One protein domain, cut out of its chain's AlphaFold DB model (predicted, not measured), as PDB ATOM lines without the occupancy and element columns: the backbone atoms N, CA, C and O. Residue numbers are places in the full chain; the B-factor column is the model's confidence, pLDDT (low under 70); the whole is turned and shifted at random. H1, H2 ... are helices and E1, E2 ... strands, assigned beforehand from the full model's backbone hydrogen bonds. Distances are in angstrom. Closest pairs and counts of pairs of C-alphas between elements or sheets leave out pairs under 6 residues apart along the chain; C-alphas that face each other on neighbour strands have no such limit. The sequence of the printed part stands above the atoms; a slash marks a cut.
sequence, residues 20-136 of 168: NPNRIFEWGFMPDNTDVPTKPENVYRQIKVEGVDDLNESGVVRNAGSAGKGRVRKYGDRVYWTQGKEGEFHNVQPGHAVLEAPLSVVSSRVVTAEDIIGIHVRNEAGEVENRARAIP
ATOM      1  N   ASN A  20     -28.344   2.097 -30.852       42.06
ATOM      2  CA  ASN A  20     -27.010   1.605 -31.229       42.06
ATOM      3  C   ASN A  20     -27.028   1.106 -32.694       42.06
ATOM      4  O   ASN A  20     -27.768   0.152 -32.961       42.06
ATOM      5  N   PRO A  21     -26.228   1.683 -33.609       43.62
ATOM      6  CA  PRO A  21     -26.184   1.240 -35.001       43.62
ATOM      7  C   PRO A  21     -25.484  -0.121 -35.171       43.62
ATOM      8  O   PRO A  21     -25.785  -0.864 -36.095       43.62
ATOM      9  N   ASN A  22     -24.656  -0.549 -34.214       40.88
ATOM     10  CA  ASN A  22     -23.942  -1.835 -34.258       40.88
ATOM     11  C   ASN A  22     -24.693  -2.962 -33.525       40.88
ATOM     12  O   ASN A  22     -24.078  -3.837 -32.899       40.88
ATOM     13  N   ARG A  23     -26.036  -2.907 -33.507       41.28
ATOM     14  CA  ARG A  23     -26.889  -3.913 -32.858       41.28
ATOM     15  C   ARG A  23     -26.824  -5.213 -33.662       41.28
ATOM     16  O   ARG A  23     -27.246  -5.255 -34.806       41.28
ATOM     17  N   ILE A  24     -26.302  -6.255 -33.019       43.38
ATOM     18  CA  ILE A  24     -26.218  -7.609 -33.567       43.38
ATOM     19  C   ILE A  24     -27.637  -8.107 -33.847       43.38
ATOM     20  O   ILE A  24     -28.483  -8.097 -32.948       43.38
ATOM     21  N   PHE A  25     -27.866  -8.564 -35.070       44.88
ATOM     22  CA  PHE A  25     -28.917  -9.519 -35.372       44.88
ATOM     23  C   PHE A  25     -28.245 -10.891 -35.479       44.88
ATOM     24  O   PHE A  25     -27.432 -11.119 -36.366       44.88
ATOM     25  N   GLU A  26     -28.528 -11.777 -34.521       42.53
ATOM     26  CA  GLU A  26     -28.090 -13.179 -34.537       42.53
ATOM     27  C   GLU A  26     -28.925 -13.964 -35.559       42.53
ATOM     28  O   GLU A  26     -29.681 -14.862 -35.208       42.53
ATOM     29  N   TRP A  27     -28.833 -13.604 -36.835       46.72
ATOM     30  CA  TRP A  27     -29.289 -14.473 -37.912       46.72
ATOM     31  C   TRP A  27     -28.031 -14.987 -38.592       46.72
ATOM     32  O   TRP A  27     -27.412 -14.306 -39.405       46.72
ATOM     33  N   GLY A  28     -27.594 -16.157 -38.124       49.75
ATOM     34  CA  GLY A  28     -26.481 -16.890 -38.707       49.75
ATOM     35  C   GLY A  28     -26.726 -17.220 -40.179       49.75
ATOM     36  O   GLY A  28     -27.835 -17.056 -40.685       49.75
ATOM     37  N   PHE A  29     -25.658 -17.679 -40.831       50.31
ATOM     38  CA  PHE A  29     -25.619 -18.171 -42.207       50.31
ATOM     39  C   PHE A  29     -26.951 -18.788 -42.643       50.31
ATOM     40  O   PHE A  29     -27.396 -19.796 -42.087       50.31
ATOM     41  N   MET A  30     -27.598 -18.157 -43.620       47.34
ATOM     42  CA  MET A  30     -28.829 -18.668 -44.206       47.34
ATOM     43  C   MET A  30     -28.479 -19.394 -45.510       47.34
ATOM     44  O   MET A  30     -27.840 -18.794 -46.373       47.34
ATOM     45  N   PRO A  31     -28.855 -20.676 -45.663       41.50
ATOM     46  CA  PRO A  31     -28.432 -21.512 -46.790       41.50
ATOM     47  C   PRO A  31     -29.017 -21.092 -48.149       41.50
ATOM     48  O   PRO A  31     -28.548 -21.565 -49.179       41.50
ATOM     49  N   ASP A  32     -30.025 -20.223 -48.167       47.81
ATOM     50  CA  ASP A  32     -30.671 -19.671 -49.362       47.81
ATOM     51  C   ASP A  32     -30.155 -18.276 -49.754       47.81
ATOM     52  O   ASP A  32     -30.490 -17.778 -50.827       47.81
ATOM     53  N   ASN A  33     -29.312 -17.657 -48.924       59.41
ATOM     54  CA  ASN A  33     -28.800 -16.314 -49.158       59.41
ATOM     55  C   ASN A  33     -27.336 -16.356 -49.592       59.41
ATOM     56  O   ASN A  33     -26.430 -16.383 -48.764       59.41
ATOM     57  N   THR A  34     -27.102 -16.317 -50.903       70.81
ATOM     58  CA  THR A  34     -25.769 -16.400 -51.521       70.81
ATOM     59  C   THR A  34     -25.172 -15.023 -51.827       70.81
ATOM     60  O   THR A  34     -24.708 -14.791 -52.941       70.81
ATOM     61  N   ASP A  35     -25.228 -14.082 -50.880       83.38
ATOM     62  CA  ASP A  35     -24.764 -12.709 -51.135       83.38
ATOM     63  C   ASP A  35     -23.236 -12.603 -51.051       83.38
ATOM     64  O   ASP A  35     -22.569 -12.300 -52.038       83.38
ATOM     65  N   VAL A  36     -22.670 -12.868 -49.868       85.25
ATOM     66  CA  VAL A  36     -21.225 -12.773 -49.625       85.25
ATOM     67  C   VAL A  36     -20.678 -14.172 -49.342       85.25
ATOM     68  O   VAL A  36     -20.957 -14.711 -48.269       85.25
ATOM     69  N   PRO A  37     -19.914 -14.794 -50.260       87.69
ATOM     70  CA  PRO A  37     -19.269 -16.074 -49.991       87.69
ATOM     71  C   PRO A  37     -18.247 -15.903 -48.870       87.69
ATOM     72  O   PRO A  37     -17.404 -15.006 -48.922       87.69
ATOM     73  N   THR A  38     -18.316 -16.764 -47.859       86.38
ATOM     74  CA  THR A  38     -17.421 -16.663 -46.708       86.38
ATOM     75  C   THR A  38     -16.208 -17.570 -46.836       86.38
ATOM     76  O   THR A  38     -16.202 -18.558 -47.570       86.38
ATOM     77  N   LYS A  39     -15.149 -17.197 -46.121       88.75
ATOM     78  CA  LYS A  39     -13.856 -17.878 -46.134       88.75
ATOM     79  C   LYS A  39     -13.417 -18.243 -44.712       88.75
ATOM     80  O   LYS A  39     -13.598 -17.403 -43.826       88.75
ATOM     81  N   PRO A  40     -12.840 -19.439 -44.480       89.44
ATOM     82  CA  PRO A  40     -12.372 -19.879 -43.159       89.44
ATOM     83  C   PRO A  40     -11.357 -18.955 -42.477       89.44
ATOM     84  O   PRO A  40     -11.299 -18.901 -41.245       89.44
ATOM     85  N   GLU A  41     -10.553 -18.245 -43.267       90.81
ATOM     86  CA  GLU A  41      -9.525 -17.300 -42.822       90.81
ATOM     87  C   GLU A  41     -10.074 -15.929 -42.406       90.81
ATOM     88  O   GLU A  41      -9.328 -15.121 -41.851       90.81
ATOM     89  N   ASN A  42     -11.365 -15.679 -42.635       91.06
ATOM     90  CA  ASN A  42     -12.004 -14.394 -42.396       91.06
ATOM     91  C   ASN A  42     -13.139 -14.519 -41.384       91.06
ATOM     92  O   ASN A  42     -13.727 -15.581 -41.149       91.06
ATOM     93  N   VAL A  43     -13.472 -13.382 -40.796       88.94
ATOM     94  CA  VAL A  43     -14.606 -13.217 -39.907       88.94
ATOM     95  C   VAL A  43     -15.513 -12.105 -40.385       88.94
ATOM     96  O   VAL A  43     -15.086 -11.148 -41.026       88.94
ATOM     97  N   TYR A  44     -16.782 -12.254 -40.037       88.31
ATOM     98  CA  TYR A  44     -17.869 -11.462 -40.569       88.31
ATOM     99  C   TYR A  44     -18.701 -10.898 -39.427       88.31
ATOM    100  O   TYR A  44     -18.898 -11.548 -38.392       88.31
ATOM    101  N   ARG A  45     -19.194  -9.676 -39.599       85.25
ATOM    102  CA  ARG A  45     -20.094  -9.041 -38.639       85.25
ATOM    103  C   ARG A  45     -21.122  -8.200 -39.365       85.25
ATOM    104  O   ARG A  45     -20.772  -7.263 -40.070       85.25
ATOM    105  N   GLN A  46     -22.392  -8.466 -39.094       83.69
ATOM    106  CA  GLN A  46     -23.466  -7.597 -39.545       83.69
ATOM    107  C   GLN A  46     -23.644  -6.410 -38.591       83.69
ATOM    108  O   GLN A  46     -23.737  -6.572 -37.368       83.69
ATOM    109  N   ILE A  47     -23.703  -5.217 -39.166       78.94
ATOM    110  CA  ILE A  47     -24.011  -3.946 -38.506       78.94
ATOM    111  C   ILE A  47     -25.117  -3.235 -39.293       78.94
ATOM    112  O   ILE A  47     -25.416  -3.619 -40.424       78.94
ATOM    113  N   LYS A  48     -25.746  -2.204 -38.725       80.25
ATOM    114  CA  LYS A  48     -26.586  -1.327 -39.547       80.25
ATOM    115  C   LYS A  48     -25.724  -0.470 -40.466       80.25
ATOM    116  O   LYS A  48     -24.561  -0.214 -40.151       80.25
ATOM    117  N   VAL A  49     -26.305   0.002 -41.566       81.69
ATOM    118  CA  VAL A  49     -25.599   0.863 -42.524       81.69
ATOM    119  C   VAL A  49     -25.054   2.133 -41.863       81.69
ATOM    120  O   VAL A  49     -23.925   2.507 -42.154       81.69
ATOM    121  N   GLU A  50     -25.759   2.723 -40.890       75.88
ATOM    122  CA  GLU A  50     -25.278   3.918 -40.175       75.88
ATOM    123  C   GLU A  50     -24.048   3.624 -39.293       75.88
ATOM    124  O   GLU A  50     -23.331   4.528 -38.875       75.88
ATOM    125  N   GLY A  51     -23.782   2.347 -38.994       74.69
ATOM    126  CA  GLY A  51     -22.560   1.927 -38.307       74.69
ATOM    127  C   GLY A  51     -21.319   2.003 -39.200       74.69
ATOM    128  O   GLY A  51     -20.209   2.043 -38.678       74.69
ATOM    129  N   VAL A  52     -21.494   2.039 -40.527       80.94
ATOM    130  CA  VAL A  52     -20.401   2.286 -41.480       80.94
ATOM    131  C   VAL A  52     -19.944   3.741 -41.388       80.94
ATOM    132  O   VAL A  52     -18.745   3.996 -41.405       80.94
ATOM    133  N   ASP A  53     -20.872   4.681 -41.213       79.38
ATOM    134  CA  ASP A  53     -20.536   6.097 -41.040       79.38
ATOM    135  C   ASP A  53     -19.791   6.327 -39.713       79.38
ATOM    136  O   ASP A  53     -18.722   6.932 -39.715       79.38
ATOM    137  N   ASP A  54     -20.255   5.733 -38.600       73.69
ATOM    138  CA  ASP A  54     -19.521   5.754 -37.314       73.69
ATOM    139  C   ASP A  54     -18.131   5.108 -37.436       73.69
ATOM    140  O   ASP A  54     -17.169   5.600 -36.844       73.69
ATOM    141  N   LEU A  55     -17.987   4.031 -38.216       80.25
ATOM    142  CA  LEU A  55     -16.684   3.417 -38.485       80.25
ATOM    143  C   LEU A  55     -15.757   4.370 -39.252       80.25
ATOM    144  O   LEU A  55     -14.590   4.490 -38.885       80.25
ATOM    145  N   ASN A  56     -16.267   5.061 -40.272       78.94
ATOM    146  CA  ASN A  56     -15.497   6.017 -41.069       78.94
ATOM    147  C   ASN A  56     -15.085   7.251 -40.251       78.94
ATOM    148  O   ASN A  56     -13.968   7.740 -40.398       78.94
ATOM    149  N   GLU A  57     -15.960   7.746 -39.376       74.81
ATOM    150  CA  GLU A  57     -15.685   8.915 -38.533       74.81
ATOM    151  C   GLU A  57     -14.768   8.588 -37.351       74.81
ATOM    152  O   GLU A  57     -13.878   9.366 -37.003       74.81
ATOM    153  N   SER A  58     -14.994   7.446 -36.695       71.88
ATOM    154  CA  SER A  58     -14.280   7.085 -35.468       71.88
ATOM    155  C   SER A  58     -13.026   6.248 -35.699       71.88
ATOM    156  O   SER A  58     -12.176   6.183 -34.809       71.88
ATOM    157  N   GLY A  59     -12.922   5.583 -36.853       77.00
ATOM    158  CA  GLY A  59     -11.839   4.661 -37.194       77.00
ATOM    159  C   GLY A  59     -11.869   3.337 -36.426       77.00
ATOM    160  O   GLY A  59     -10.905   2.577 -36.505       77.00
ATOM    161  N   VAL A  60     -12.926   3.042 -35.656       76.94
ATOM    162  CA  VAL A  60     -12.980   1.870 -34.768       76.94
ATOM    163  C   VAL A  60     -14.325   1.153 -34.868       76.94
ATOM    164  O   VAL A  60     -15.384   1.761 -34.746       76.94
ATOM    165  N   VAL A  61     -14.298  -0.174 -34.987       75.94
ATOM    166  CA  VAL A  61     -15.495  -1.013 -34.874       75.94
ATOM    167  C   VAL A  61     -15.897  -1.122 -33.405       75.94
ATOM    168  O   VAL A  61     -15.180  -1.693 -32.580       75.94
ATOM    169  N   ARG A  62     -17.080  -0.605 -33.067       68.81
ATOM    170  CA  ARG A  62     -17.607  -0.598 -31.695       68.81
ATOM    171  C   ARG A  62     -18.708  -1.632 -31.491       68.81
ATOM    172  O   ARG A  62     -19.497  -1.927 -32.390       68.81
ATOM    173  N   ASN A  63     -18.810  -2.157 -30.272       60.59
ATOM    174  CA  ASN A  63     -19.971  -2.934 -29.855       60.59
ATOM    175  C   ASN A  63     -21.037  -2.007 -29.235       60.59
ATOM    176  O   ASN A  63     -20.818  -0.819 -29.010       60.59
ATOM    177  N   ALA A  64     -22.208  -2.562 -28.927       52.12
ATOM    178  CA  ALA A  64     -23.301  -1.805 -28.318       52.12
ATOM    179  C   ALA A  64     -22.952  -1.110 -26.993       52.12
ATOM    180  O   ALA A  64     -23.553  -0.090 -26.665       52.12
ATOM    181  N   GLY A  65     -22.035  -1.698 -26.224       46.25
ATOM    182  CA  GLY A  65     -21.596  -1.199 -24.925       46.25
ATOM    183  C   GLY A  65     -20.566  -0.076 -25.035       46.25
ATOM    184  O   GLY A  65     -20.667   0.891 -24.285       46.25
ATOM    185  N   SER A  66     -19.635  -0.152 -25.993       46.22
ATOM    186  CA  SER A  66     -18.595   0.862 -26.210       46.22
ATOM    187  C   SER A  66     -19.086   2.109 -26.958       46.22
ATOM    188  O   SER A  66     -18.433   3.145 -26.915       46.22
ATOM    189  N   ALA A  67     -20.286   2.069 -27.549       47.75
ATOM    190  CA  ALA A  67     -20.978   3.224 -28.139       47.75
ATOM    191  C   ALA A  67     -21.737   4.109 -27.111       47.75
ATOM    192  O   ALA A  67     -22.683   4.814 -27.467       47.75
ATOM    193  N   GLY A  68     -21.383   4.039 -25.820       43.41
ATOM    194  CA  GLY A  68     -21.915   4.922 -24.768       43.41
ATOM    195  C   GLY A  68     -23.316   4.579 -24.234       43.41
ATOM    196  O   GLY A  68     -23.934   5.406 -23.565       43.41
ATOM    197  N   LYS A  69     -23.843   3.372 -24.494       45.81
ATOM    198  CA  LYS A  69     -25.228   2.985 -24.145       45.81
ATOM    199  C   LYS A  69     -25.299   1.813 -23.179       45.81
ATOM    200  O   LYS A  69     -25.501   0.661 -23.555       45.81
ATOM    201  N   GLY A  70     -25.274   2.154 -21.897       39.97
ATOM    202  CA  GLY A  70     -25.770   1.288 -20.832       39.97
ATOM    203  C   GLY A  70     -24.734   0.356 -20.205       39.97
ATOM    204  O   GLY A  70     -23.692   0.060 -20.775       39.97
ATOM    205  N   ARG A  71     -25.067  -0.052 -18.969       40.34
ATOM    206  CA  ARG A  71     -24.262  -0.817 -17.997       40.34
ATOM    207  C   ARG A  71     -23.196  -1.702 -18.643       40.34
ATOM    208  O   ARG A  71     -23.547  -2.564 -19.445       40.34
ATOM    209  N   VAL A  72     -21.951  -1.542 -18.178       43.38
ATOM    210  CA  VAL A  72     -20.810  -2.446 -18.397       43.38
ATOM    211  C   VAL A  72     -21.317  -3.891 -18.414       43.38
ATOM    212  O   VAL A  72     -21.675  -4.454 -17.376       43.38
ATOM    213  N   ARG A  73     -21.470  -4.470 -19.610       42.66
ATOM    214  CA  ARG A  73     -21.935  -5.852 -19.750       42.66
ATOM    215  C   ARG A  73     -20.778  -6.786 -19.407       42.66
ATOM    216  O   ARG A  73     -19.617  -6.427 -19.570       42.66
ATOM    217  N   LYS A  74     -21.109  -8.022 -19.018       41.56
ATOM    218  CA  LYS A  74     -20.180  -9.127 -18.695       41.56
ATOM    219  C   LYS A  74     -19.055  -9.351 -19.732       41.56
ATOM    220  O   LYS A  74     -18.063  -9.991 -19.408       41.56
ATOM    221  N   TYR A  75     -19.206  -8.828 -20.953       40.84
ATOM    222  CA  TYR A  75     -18.279  -8.990 -22.077       40.84
ATOM    223  C   TYR A  75     -17.560  -7.694 -22.525       40.84
ATOM    224  O   TYR A  75     -16.812  -7.738 -23.501       40.84
ATOM    225  N   GLY A  76     -17.729  -6.572 -21.808       53.53
ATOM    226  CA  GLY A  76     -16.983  -5.319 -22.022       53.53
ATOM    227  C   GLY A  76     -17.109  -4.736 -23.437       53.53
ATOM    228  O   GLY A  76     -18.199  -4.739 -24.012       53.53
ATOM    229  N   ASP A  77     -15.980  -4.290 -23.998       53.59
ATOM    230  CA  ASP A  77     -15.854  -3.662 -25.329       53.59
ATOM    231  C   ASP A  77     -15.704  -4.665 -26.487       53.59
ATOM    232  O   ASP A  77     -15.499  -4.275 -27.634       53.59
ATOM    233  N   ARG A  78     -15.800  -5.976 -26.216       56.75
ATOM    234  CA  ARG A  78     -15.536  -7.006 -27.232       56.75
ATOM    235  C   ARG A  78     -16.546  -6.954 -28.374       56.75
ATOM    236  O   ARG A  78     -17.761  -6.988 -28.160       56.75
ATOM    237  N   VAL A  79     -16.027  -6.935 -29.595       66.56
ATOM    238  CA  VAL A  79     -16.802  -7.071 -30.827       66.56
ATOM    239  C   VAL A  79     -17.013  -8.559 -31.103       66.56
ATOM    240  O   VAL A  79     -16.074  -9.348 -31.045       66.56
ATOM    241  N   TYR A  80     -18.261  -8.955 -31.359       73.44
ATOM    242  CA  TYR A  80     -18.588 -10.331 -31.741       73.44
ATOM    243  C   TYR A  80     -18.447 -10.507 -33.247       73.44
ATOM    244  O   TYR A  80     -18.909  -9.664 -34.018       73.44
ATOM    245  N   TRP A  81     -17.853 -11.624 -33.630       81.81
ATOM    246  CA  TRP A  81     -17.525 -11.967 -35.000       81.81
ATOM    247  C   TRP A  81     -17.998 -13.386 -35.284       81.81
ATOM    248  O   TRP A  81     -17.907 -14.255 -34.414       81.81
ATOM    249  N   THR A  82     -18.461 -13.619 -36.502       83.00
ATOM    250  CA  THR A  82     -18.802 -14.946 -36.999       83.00
ATOM    251  C   THR A  82     -17.677 -15.406 -37.915       83.00
ATOM    252  O   THR A  82     -17.399 -14.750 -38.914       83.00
ATOM    253  N   GLN A  83     -17.004 -16.505 -37.581       85.19
ATOM    254  CA  GLN A  83     -15.988 -17.074 -38.468       85.19
ATOM    255  C   GLN A  83     -16.658 -17.645 -39.721       85.19
ATOM    256  O   GLN A  83     -17.642 -18.378 -39.603       85.19
ATOM    257  N   GLY A  84     -16.131 -17.304 -40.898       84.25
ATOM    258  CA  GLY A  84     -16.604 -17.856 -42.162       84.25
ATOM    259  C   GLY A  84     -16.267 -19.332 -42.319       84.25
ATOM    260  O   GLY A  84     -15.391 -19.866 -41.636       84.25
ATOM    261  N   LYS A  85     -16.942 -19.996 -43.256       81.94
ATOM    262  CA  LYS A  85     -16.617 -21.365 -43.662       81.94
ATOM    263  C   LYS A  85     -16.782 -21.515 -45.161       81.94
ATOM    264  O   LYS A  85     -17.622 -20.871 -45.779       81.94
ATOM    265  N   GLU A  86     -15.984 -22.401 -45.739       85.44
ATOM    266  CA  GLU A  86     -16.088 -22.719 -47.157       85.44
ATOM    267  C   GLU A  86     -17.490 -23.256 -47.488       85.44
ATOM    268  O   GLU A  86     -18.020 -24.119 -46.785       85.44
ATOM    269  N   GLY A  87     -18.103 -22.711 -48.540       78.19
ATOM    270  CA  GLY A  87     -19.465 -23.056 -48.956       78.19
ATOM    271  C   GLY A  87     -20.587 -22.391 -48.147       78.19
ATOM    272  O   GLY A  87     -21.750 -22.553 -48.512       78.19
ATOM    273  N   GLU A  88     -20.274 -21.627 -47.094       82.38
ATOM    274  CA  GLU A  88     -21.246 -20.796 -46.373       82.38
ATOM    275  C   GLU A  88     -21.263 -19.364 -46.927       82.38
ATOM    276  O   GLU A  88     -20.243 -18.828 -47.373       82.38
ATOM    277  N   PHE A  89     -22.428 -18.724 -46.854       82.50
ATOM    278  CA  PHE A  89     -22.647 -17.369 -47.345       82.50
ATOM    279  C   PHE A  89     -23.248 -16.484 -46.258       82.50
ATOM    280  O   PHE A  89     -24.109 -16.911 -45.482       82.50
ATOM    281  N   HIS A  90     -22.806 -15.232 -46.215       79.75
ATOM    282  CA  HIS A  90     -23.390 -14.212 -45.362       79.75
ATOM    283  C   HIS A  90     -24.456 -13.448 -46.141       79.75
ATOM    284  O   HIS A  90     -24.182 -12.961 -47.234       79.75
ATOM    285  N   ASN A  91     -25.648 -13.301 -45.567       82.25
ATOM    286  CA  ASN A  91     -26.692 -12.448 -46.128       82.25
ATOM    287  C   ASN A  91     -26.411 -10.974 -45.813       82.25
ATOM    288  O   ASN A  91     -26.039 -10.643 -44.682       82.25
ATOM    289  N   VAL A  92     -26.636 -10.097 -46.792       84.81
ATOM    290  CA  VAL A  92     -26.619  -8.640 -46.612       84.81
ATOM    291  C   VAL A  92     -28.057  -8.135 -46.649       84.81
ATOM    292  O   VAL A  92     -28.655  -7.970 -47.718       84.81
ATOM    293  N   GLN A  93     -28.630  -7.909 -45.467       81.12
ATOM    294  CA  GLN A  93     -30.003  -7.421 -45.337       81.12
ATOM    295  C   GLN A  93     -30.130  -5.958 -45.796       81.12
ATOM    296  O   GLN A  93     -29.204  -5.169 -45.589       81.12
ATOM    297  N   PRO A  94     -31.294  -5.549 -46.333       80.62
ATOM    298  CA  PRO A  94     -31.603  -4.137 -46.528       80.62
ATOM    299  C   PRO A  94     -31.372  -3.322 -45.242       80.62
ATOM    300  O   PRO A  94     -31.712  -3.764 -44.139       80.62
ATOM    301  N   GLY A  95     -30.760  -2.142 -45.375       80.06
ATOM    302  CA  GLY A  95     -30.412  -1.270 -44.243       80.06
ATOM    303  C   GLY A  95     -29.255  -1.768 -43.362       80.06
ATOM    304  O   GLY A  95     -29.001  -1.193 -42.303       80.06
ATOM    305  N   HIS A  96     -28.552  -2.825 -43.773       85.50
ATOM    306  CA  HIS A  96     -27.412  -3.382 -43.049       85.50
ATOM    307  C   HIS A  96     -26.162  -3.450 -43.925       85.50
ATOM    308  O   HIS A  96     -26.225  -3.416 -45.153       85.50
ATOM    309  N   ALA A  97     -25.022  -3.571 -43.252       87.06
ATOM    310  CA  ALA A  97     -23.732  -3.848 -43.849       87.06
ATOM    311  C   ALA A  97     -23.111  -5.090 -43.199       87.06
ATOM    312  O   ALA A  97     -23.312  -5.343 -42.008       87.06
ATOM    313  N   VAL A  98     -22.339  -5.851 -43.969       89.12
ATOM    314  CA  VAL A  98     -21.494  -6.935 -43.460       89.12
ATOM    315  C   VAL A  98     -20.047  -6.474 -43.520       89.12
ATOM    316  O   VAL A  98     -19.506  -6.236 -44.596       89.12
ATOM    317  N   LEU A  99     -19.427  -6.348 -42.353       90.38
ATOM    318  CA  LEU A  99     -17.991  -6.153 -42.222       90.38
ATOM    319  C   LEU A  99     -17.284  -7.493 -42.390       90.38
ATOM    320  O   LEU A  99     -17.722  -8.490 -41.818       90.38
ATOM    321  N   GLU A 100     -16.174  -7.487 -43.111       91.62
ATOM    322  CA  GLU A 100     -15.264  -8.611 -43.287       91.62
ATOM    323  C   GLU A 100     -13.873  -8.205 -42.795       91.62
ATOM    324  O   GLU A 100     -13.373  -7.130 -43.132       91.62
ATOM    325  N   ALA A 101     -13.254  -9.069 -41.998       90.56
ATOM    326  CA  ALA A 101     -11.928  -8.863 -41.428       90.56
ATOM    327  C   ALA A 101     -11.152 -10.192 -41.370       90.56
ATOM    328  O   ALA A 101     -11.776 -11.257 -41.364       90.56
ATOM    329  N   PRO A 102      -9.814 -10.180 -41.279       89.81
ATOM    330  CA  PRO A 102      -9.033 -11.396 -41.066       89.81
ATOM    331  C   PRO A 102      -9.357 -12.051 -39.716       89.81
ATOM    332  O   PRO A 102      -9.587 -11.363 -38.723       89.81
ATOM    333  N   LEU A 103      -9.295 -13.382 -39.621       87.69
ATOM    334  CA  LEU A 103      -9.597 -14.133 -38.389       87.69
ATOM    335  C   LEU A 103      -8.774 -13.675 -37.167       87.69
ATOM    336  O   LEU A 103      -9.230 -13.796 -36.027       87.69
ATOM    337  N   SER A 104      -7.585 -13.108 -37.385       84.25
ATOM    338  CA  SER A 104      -6.725 -12.562 -36.328       84.25
ATOM    339  C   SER A 104      -7.431 -11.521 -35.446       84.25
ATOM    340  O   SER A 104      -7.155 -11.474 -34.240       84.25
ATOM    341  N   VAL A 105      -8.393 -10.758 -35.988       83.06
ATOM    342  CA  VAL A 105      -9.092  -9.689 -35.249       83.06
ATOM    343  C   VAL A 105      -9.982 -10.210 -34.119       83.06
ATOM    344  O   VAL A 105     -10.311  -9.458 -33.206       83.06
ATOM    345  N   VAL A 106     -10.343 -11.499 -34.116       79.44
ATOM    346  CA  VAL A 106     -11.151 -12.113 -33.039       79.44
ATOM    347  C   VAL A 106     -10.413 -12.089 -31.702       79.44
ATOM    348  O   VAL A 106     -11.030 -12.004 -30.638       79.44
ATOM    349  N   SER A 107      -9.082 -12.154 -31.750       73.31
ATOM    350  CA  SER A 107      -8.231 -12.064 -30.562       73.31
ATOM    351  C   SER A 107      -7.988 -10.619 -30.105       73.31
ATOM    352  O   SER A 107      -7.559 -10.390 -28.967       73.31
ATOM    353  N   SER A 108      -8.298  -9.640 -30.957       70.19
ATOM    354  CA  SER A 108      -8.094  -8.222 -30.685       70.19
ATOM    355  C   SER A 108      -9.173  -7.674 -29.754       70.19
ATOM    356  O   SER A 108     -10.363  -7.955 -29.882       70.19
ATOM    357  N   ARG A 109      -8.764  -6.844 -28.786       62.78
ATOM    358  CA  ARG A 109      -9.715  -6.122 -27.919       62.78
ATOM    359  C   ARG A 109     -10.375  -4.941 -28.633       62.78
ATOM    360  O   ARG A 109     -11.472  -4.557 -28.254       62.78
ATOM    361  N   VAL A 110      -9.687  -4.376 -29.623       70.56
ATOM    362  CA  VAL A 110     -10.109  -3.227 -30.426       70.56
ATOM    363  C   VAL A 110      -9.859  -3.593 -31.883       70.56
ATOM    364  O   VAL A 110      -8.793  -4.125 -32.179       70.56
ATOM    365  N   VAL A 111     -10.836  -3.337 -32.749       77.75
ATOM    366  CA  VAL A 111     -10.727  -3.537 -34.200       77.75
ATOM    367  C   VAL A 111     -10.894  -2.178 -34.856       77.75
ATOM    368  O   VAL A 111     -11.852  -1.468 -34.553       77.75
ATOM    369  N   THR A 112      -9.944  -1.799 -35.694       82.50
ATOM    370  CA  THR A 112      -9.908  -0.509 -36.385       82.50
ATOM    371  C   THR A 112     -10.494  -0.626 -37.786       82.50
ATOM    372  O   THR A 112     -10.725  -1.728 -38.279       82.50
ATOM    373  N   ALA A 113     -10.746   0.506 -38.437       83.69
ATOM    374  CA  ALA A 113     -11.175   0.533 -39.830       83.69
ATOM    375  C   ALA A 113     -10.115  -0.073 -40.774       83.69
ATOM    376  O   ALA A 113     -10.477  -0.699 -41.763       83.69
ATOM    377  N   GLU A 114      -8.826   0.028 -40.429       83.94
ATOM    378  CA  GLU A 114      -7.713  -0.563 -41.192       83.94
ATOM    379  C   GLU A 114      -7.709  -2.098 -41.156       83.94
ATOM    380  O   GLU A 114      -7.231  -2.747 -42.083       83.94
ATOM    381  N   ASP A 115      -8.278  -2.694 -40.106       86.38
ATOM    382  CA  ASP A 115      -8.417  -4.147 -39.987       86.38
ATOM    383  C   ASP A 115      -9.551  -4.708 -40.874       86.38
ATOM    384  O   ASP A 115      -9.698  -5.928 -41.009       86.38
ATOM    385  N   ILE A 116     -10.387  -3.835 -41.451       89.31
ATOM    386  CA  ILE A 116     -11.550  -4.205 -42.260       89.31
ATOM    387  C   ILE A 116     -11.144  -4.323 -43.725       89.31
ATOM    388  O   ILE A 116     -10.775  -3.352 -44.377       89.31
ATOM    389  N   ILE A 117     -11.273  -5.534 -44.261       90.44
ATOM    390  CA  ILE A 117     -10.928  -5.864 -45.651       90.44
ATOM    391  C   ILE A 117     -12.148  -5.829 -46.585       90.44
ATOM    392  O   ILE A 117     -11.995  -5.829 -47.807       90.44
ATOM    393  N   GLY A 118     -13.362  -5.798 -46.024       91.56
ATOM    394  CA  GLY A 118     -14.620  -5.776 -46.768       91.56
ATOM    395  C   GLY A 118     -15.725  -5.037 -46.015       91.56
ATOM    396  O   GLY A 118     -15.916  -5.252 -44.819       91.56
ATOM    397  N   ILE A 119     -16.475  -4.186 -46.719       91.81
ATOM    398  CA  ILE A 119     -17.719  -3.581 -46.220       91.81
ATOM    399  C   ILE A 119     -18.788  -3.830 -47.274       91.81
ATOM    400  O   ILE A 119     -18.875  -3.106 -48.264       91.81
ATOM    401  N   HIS A 120     -19.587  -4.871 -47.081       91.44
ATOM    402  CA  HIS A 120     -20.582  -5.315 -48.051       91.44
ATOM    403  C   HIS A 120     -21.939  -4.690 -47.740       91.44
ATOM    404  O   HIS A 120     -22.466  -4.880 -46.643       91.44
ATOM    405  N   VAL A 121     -22.508  -3.948 -48.689       90.06
ATOM    406  CA  VAL A 121     -23.780  -3.222 -48.534       90.06
ATOM    407  C   VAL A 121     -24.694  -3.538 -49.709       90.06
ATOM    408  O   VAL A 121     -24.237  -3.599 -50.847       90.06
ATOM    409  N   ARG A 122     -25.992  -3.711 -49.446       86.38
ATOM    410  CA  ARG A 122     -26.996  -3.861 -50.504       86.38
ATOM    411  C   ARG A 122     -27.467  -2.485 -50.986       86.38
ATOM    412  O   ARG A 122     -27.926  -1.684 -50.172       86.38
ATOM    413  N   ASN A 123     -27.344  -2.213 -52.283       86.00
ATOM    414  CA  ASN A 123     -27.798  -0.973 -52.913       86.00
ATOM    415  C   ASN A 123     -29.326  -0.979 -53.159       86.00
ATOM    416  O   ASN A 123     -30.010  -1.976 -52.920       86.00
ATOM    417  N   GLU A 124     -29.876   0.140 -53.639       83.75
ATOM    418  CA  GLU A 124     -31.318   0.275 -53.927       83.75
ATOM    419  C   GLU A 124     -31.798  -0.635 -55.069       83.75
ATOM    420  O   GLU A 124     -32.969  -1.011 -55.105       83.75
ATOM    421  N   ALA A 125     -30.895  -1.037 -55.971       85.12
ATOM    422  CA  ALA A 125     -31.171  -2.017 -57.020       85.12
ATOM    423  C   ALA A 125     -31.208  -3.465 -56.488       85.12
ATOM    424  O   ALA A 125     -31.553  -4.389 -57.223       85.12
ATOM    425  N   GLY A 126     -30.888  -3.671 -55.206       81.06
ATOM    426  CA  GLY A 126     -30.855  -4.978 -54.564       81.06
ATOM    427  C   GLY A 126     -29.542  -5.738 -54.758       81.06
ATOM    428  O   GLY A 126     -29.461  -6.886 -54.323       81.06
ATOM    429  N   GLU A 127     -28.523  -5.127 -55.355       86.56
ATOM    430  CA  GLU A 127     -27.204  -5.722 -55.581       86.56
ATOM    431  C   GLU A 127     -26.286  -5.485 -54.379       86.56
ATOM    432  O   GLU A 127     -26.395  -4.472 -53.688       86.56
ATOM    433  N   VAL A 128     -25.376  -6.424 -54.112       87.25
ATOM    434  CA  VAL A 128     -24.400  -6.307 -53.022       87.25
ATOM    435  C   VAL A 128     -23.085  -5.760 -53.560       87.25
ATOM    436  O   VAL A 128     -22.476  -6.337 -54.457       87.25
ATOM    437  N   GLU A 129     -22.638  -4.654 -52.976       88.44
ATOM    438  CA  GLU A 129     -21.418  -3.944 -53.344       88.44
ATOM    439  C   GLU A 129     -20.419  -3.967 -52.186       88.44
ATOM    440  O   GLU A 129     -20.795  -3.772 -51.027       88.44
ATOM    441  N   ASN A 130     -19.133  -4.132 -52.498       87.50
ATOM    442  CA  ASN A 130     -18.062  -3.970 -51.520       87.50
ATOM    443  C   ASN A 130     -17.527  -2.528 -51.544       87.50
ATOM    444  O   ASN A 130     -17.005  -2.061 -52.556       87.50
ATOM    445  N   ARG A 131     -17.630  -1.842 -50.405       81.50
ATOM    446  CA  ARG A 131     -17.246  -0.439 -50.194       81.50
ATOM    447  C   ARG A 131     -15.921  -0.254 -49.451       81.50
ATOM    448  O   ARG A 131     -15.601   0.867 -49.072       81.50
ATOM    449  N   ALA A 132     -15.119  -1.305 -49.270       63.97
ATOM    450  CA  ALA A 132     -13.881  -1.273 -48.474       63.97
ATOM    451  C   ALA A 132     -12.759  -0.333 -48.980       63.97
ATOM    452  O   ALA A 132     -11.668  -0.332 -48.425       63.97
ATOM    453  N   ARG A 133     -12.995   0.483 -50.016       48.44
ATOM    454  CA  ARG A 133     -11.995   1.372 -50.636       48.44
ATOM    455  C   ARG A 133     -12.215   2.874 -50.425       48.44
ATOM    456  O   ARG A 133     -11.635   3.671 -51.153       48.44
ATOM    457  N   ALA A 134     -13.012   3.279 -49.440       42.16
ATOM    458  CA  ALA A 134     -13.154   4.694 -49.076       42.16
ATOM    459  C   ALA A 134     -12.468   5.075 -47.750       42.16
ATOM    460  O   ALA A 134     -12.755   6.135 -47.206       42.16
ATOM    461  N   ILE A 135     -11.549   4.249 -47.239       42.38
ATOM    462  CA  ILE A 135     -10.546   4.725 -46.281       42.38
ATOM    463  C   ILE A 135      -9.376   5.184 -47.152       42.38
ATOM    464  O   ILE A 135      -8.792   4.335 -47.830       42.38
ATOM    465  N   PRO A 136      -9.084   6.491 -47.251       34.66
ATOM    466  CA  PRO A 136      -7.993   6.948 -48.091       34.66
ATOM    467  C   PRO A 136      -6.697   6.296 -47.603       34.66
ATOM    468  O   PRO A 136      -6.212   6.608 -46.515       34.66
TER     469      PRO A 136
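AT A GLANCE: This is residues 20 to 136 of the 168 residues of an uncharacterized protein of Parcubacteria bacterium C7867-008 (UniProt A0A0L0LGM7). With little regular structure, this is one twisted antiparallel sheet, E1 - E2 - E3 - E4, with long loops, residues 20 to 41 and 59 to 95, and two short helices that only graze it. The printed part has 117 residues, 36 in named elements, in order E1, H1, E2, H2, E3, E4, of mixed class. It is compact, radius of gyration of the C-alphas 13.5 A, spanning 37 by 27 by 26 A.

HOW THE PARTS SIT: E1, residues 42 to 48, is antiparallel to E2, residues 96 to 102; N 45 and O 99 are 2.9 A apart. H1, residues 50 to 58, only grazes the sheet; its closest C-alphas to E2 are Val 52 and Ala 97, 7.4 A. H2, residues 103 to 107, only grazes it too; Asn 42 of E1 and Leu 103 have the closest C-alphas, 4.7 A. E3, residues 118 to 122, is antiparallel to E2, with N 98 and O 120 2.8 A apart, and forms a hairpin with E4, residues 128 to 130, with N 121 and O 129 2.9 A apart. In H1 every O i to N i+4 pair is within hydrogen-bond range; in H2, 0 of 1, but 2 of 2 O i to N i+3 pairs.

IN THESE COORDINATES: E1 starts at C-alpha 42 (-12.004, -14.394, -42.396) and measures 19.8 A, E2 20.1 A; E4 ends at C-alpha 130 (-18.062, -3.970, -51.520).

THE WHOLE: The printed part has no cut. H1 to E2 is a long link. Residues 20 to 33, 62 to 79, 109 and 132 to 136 have pLDDT under 70.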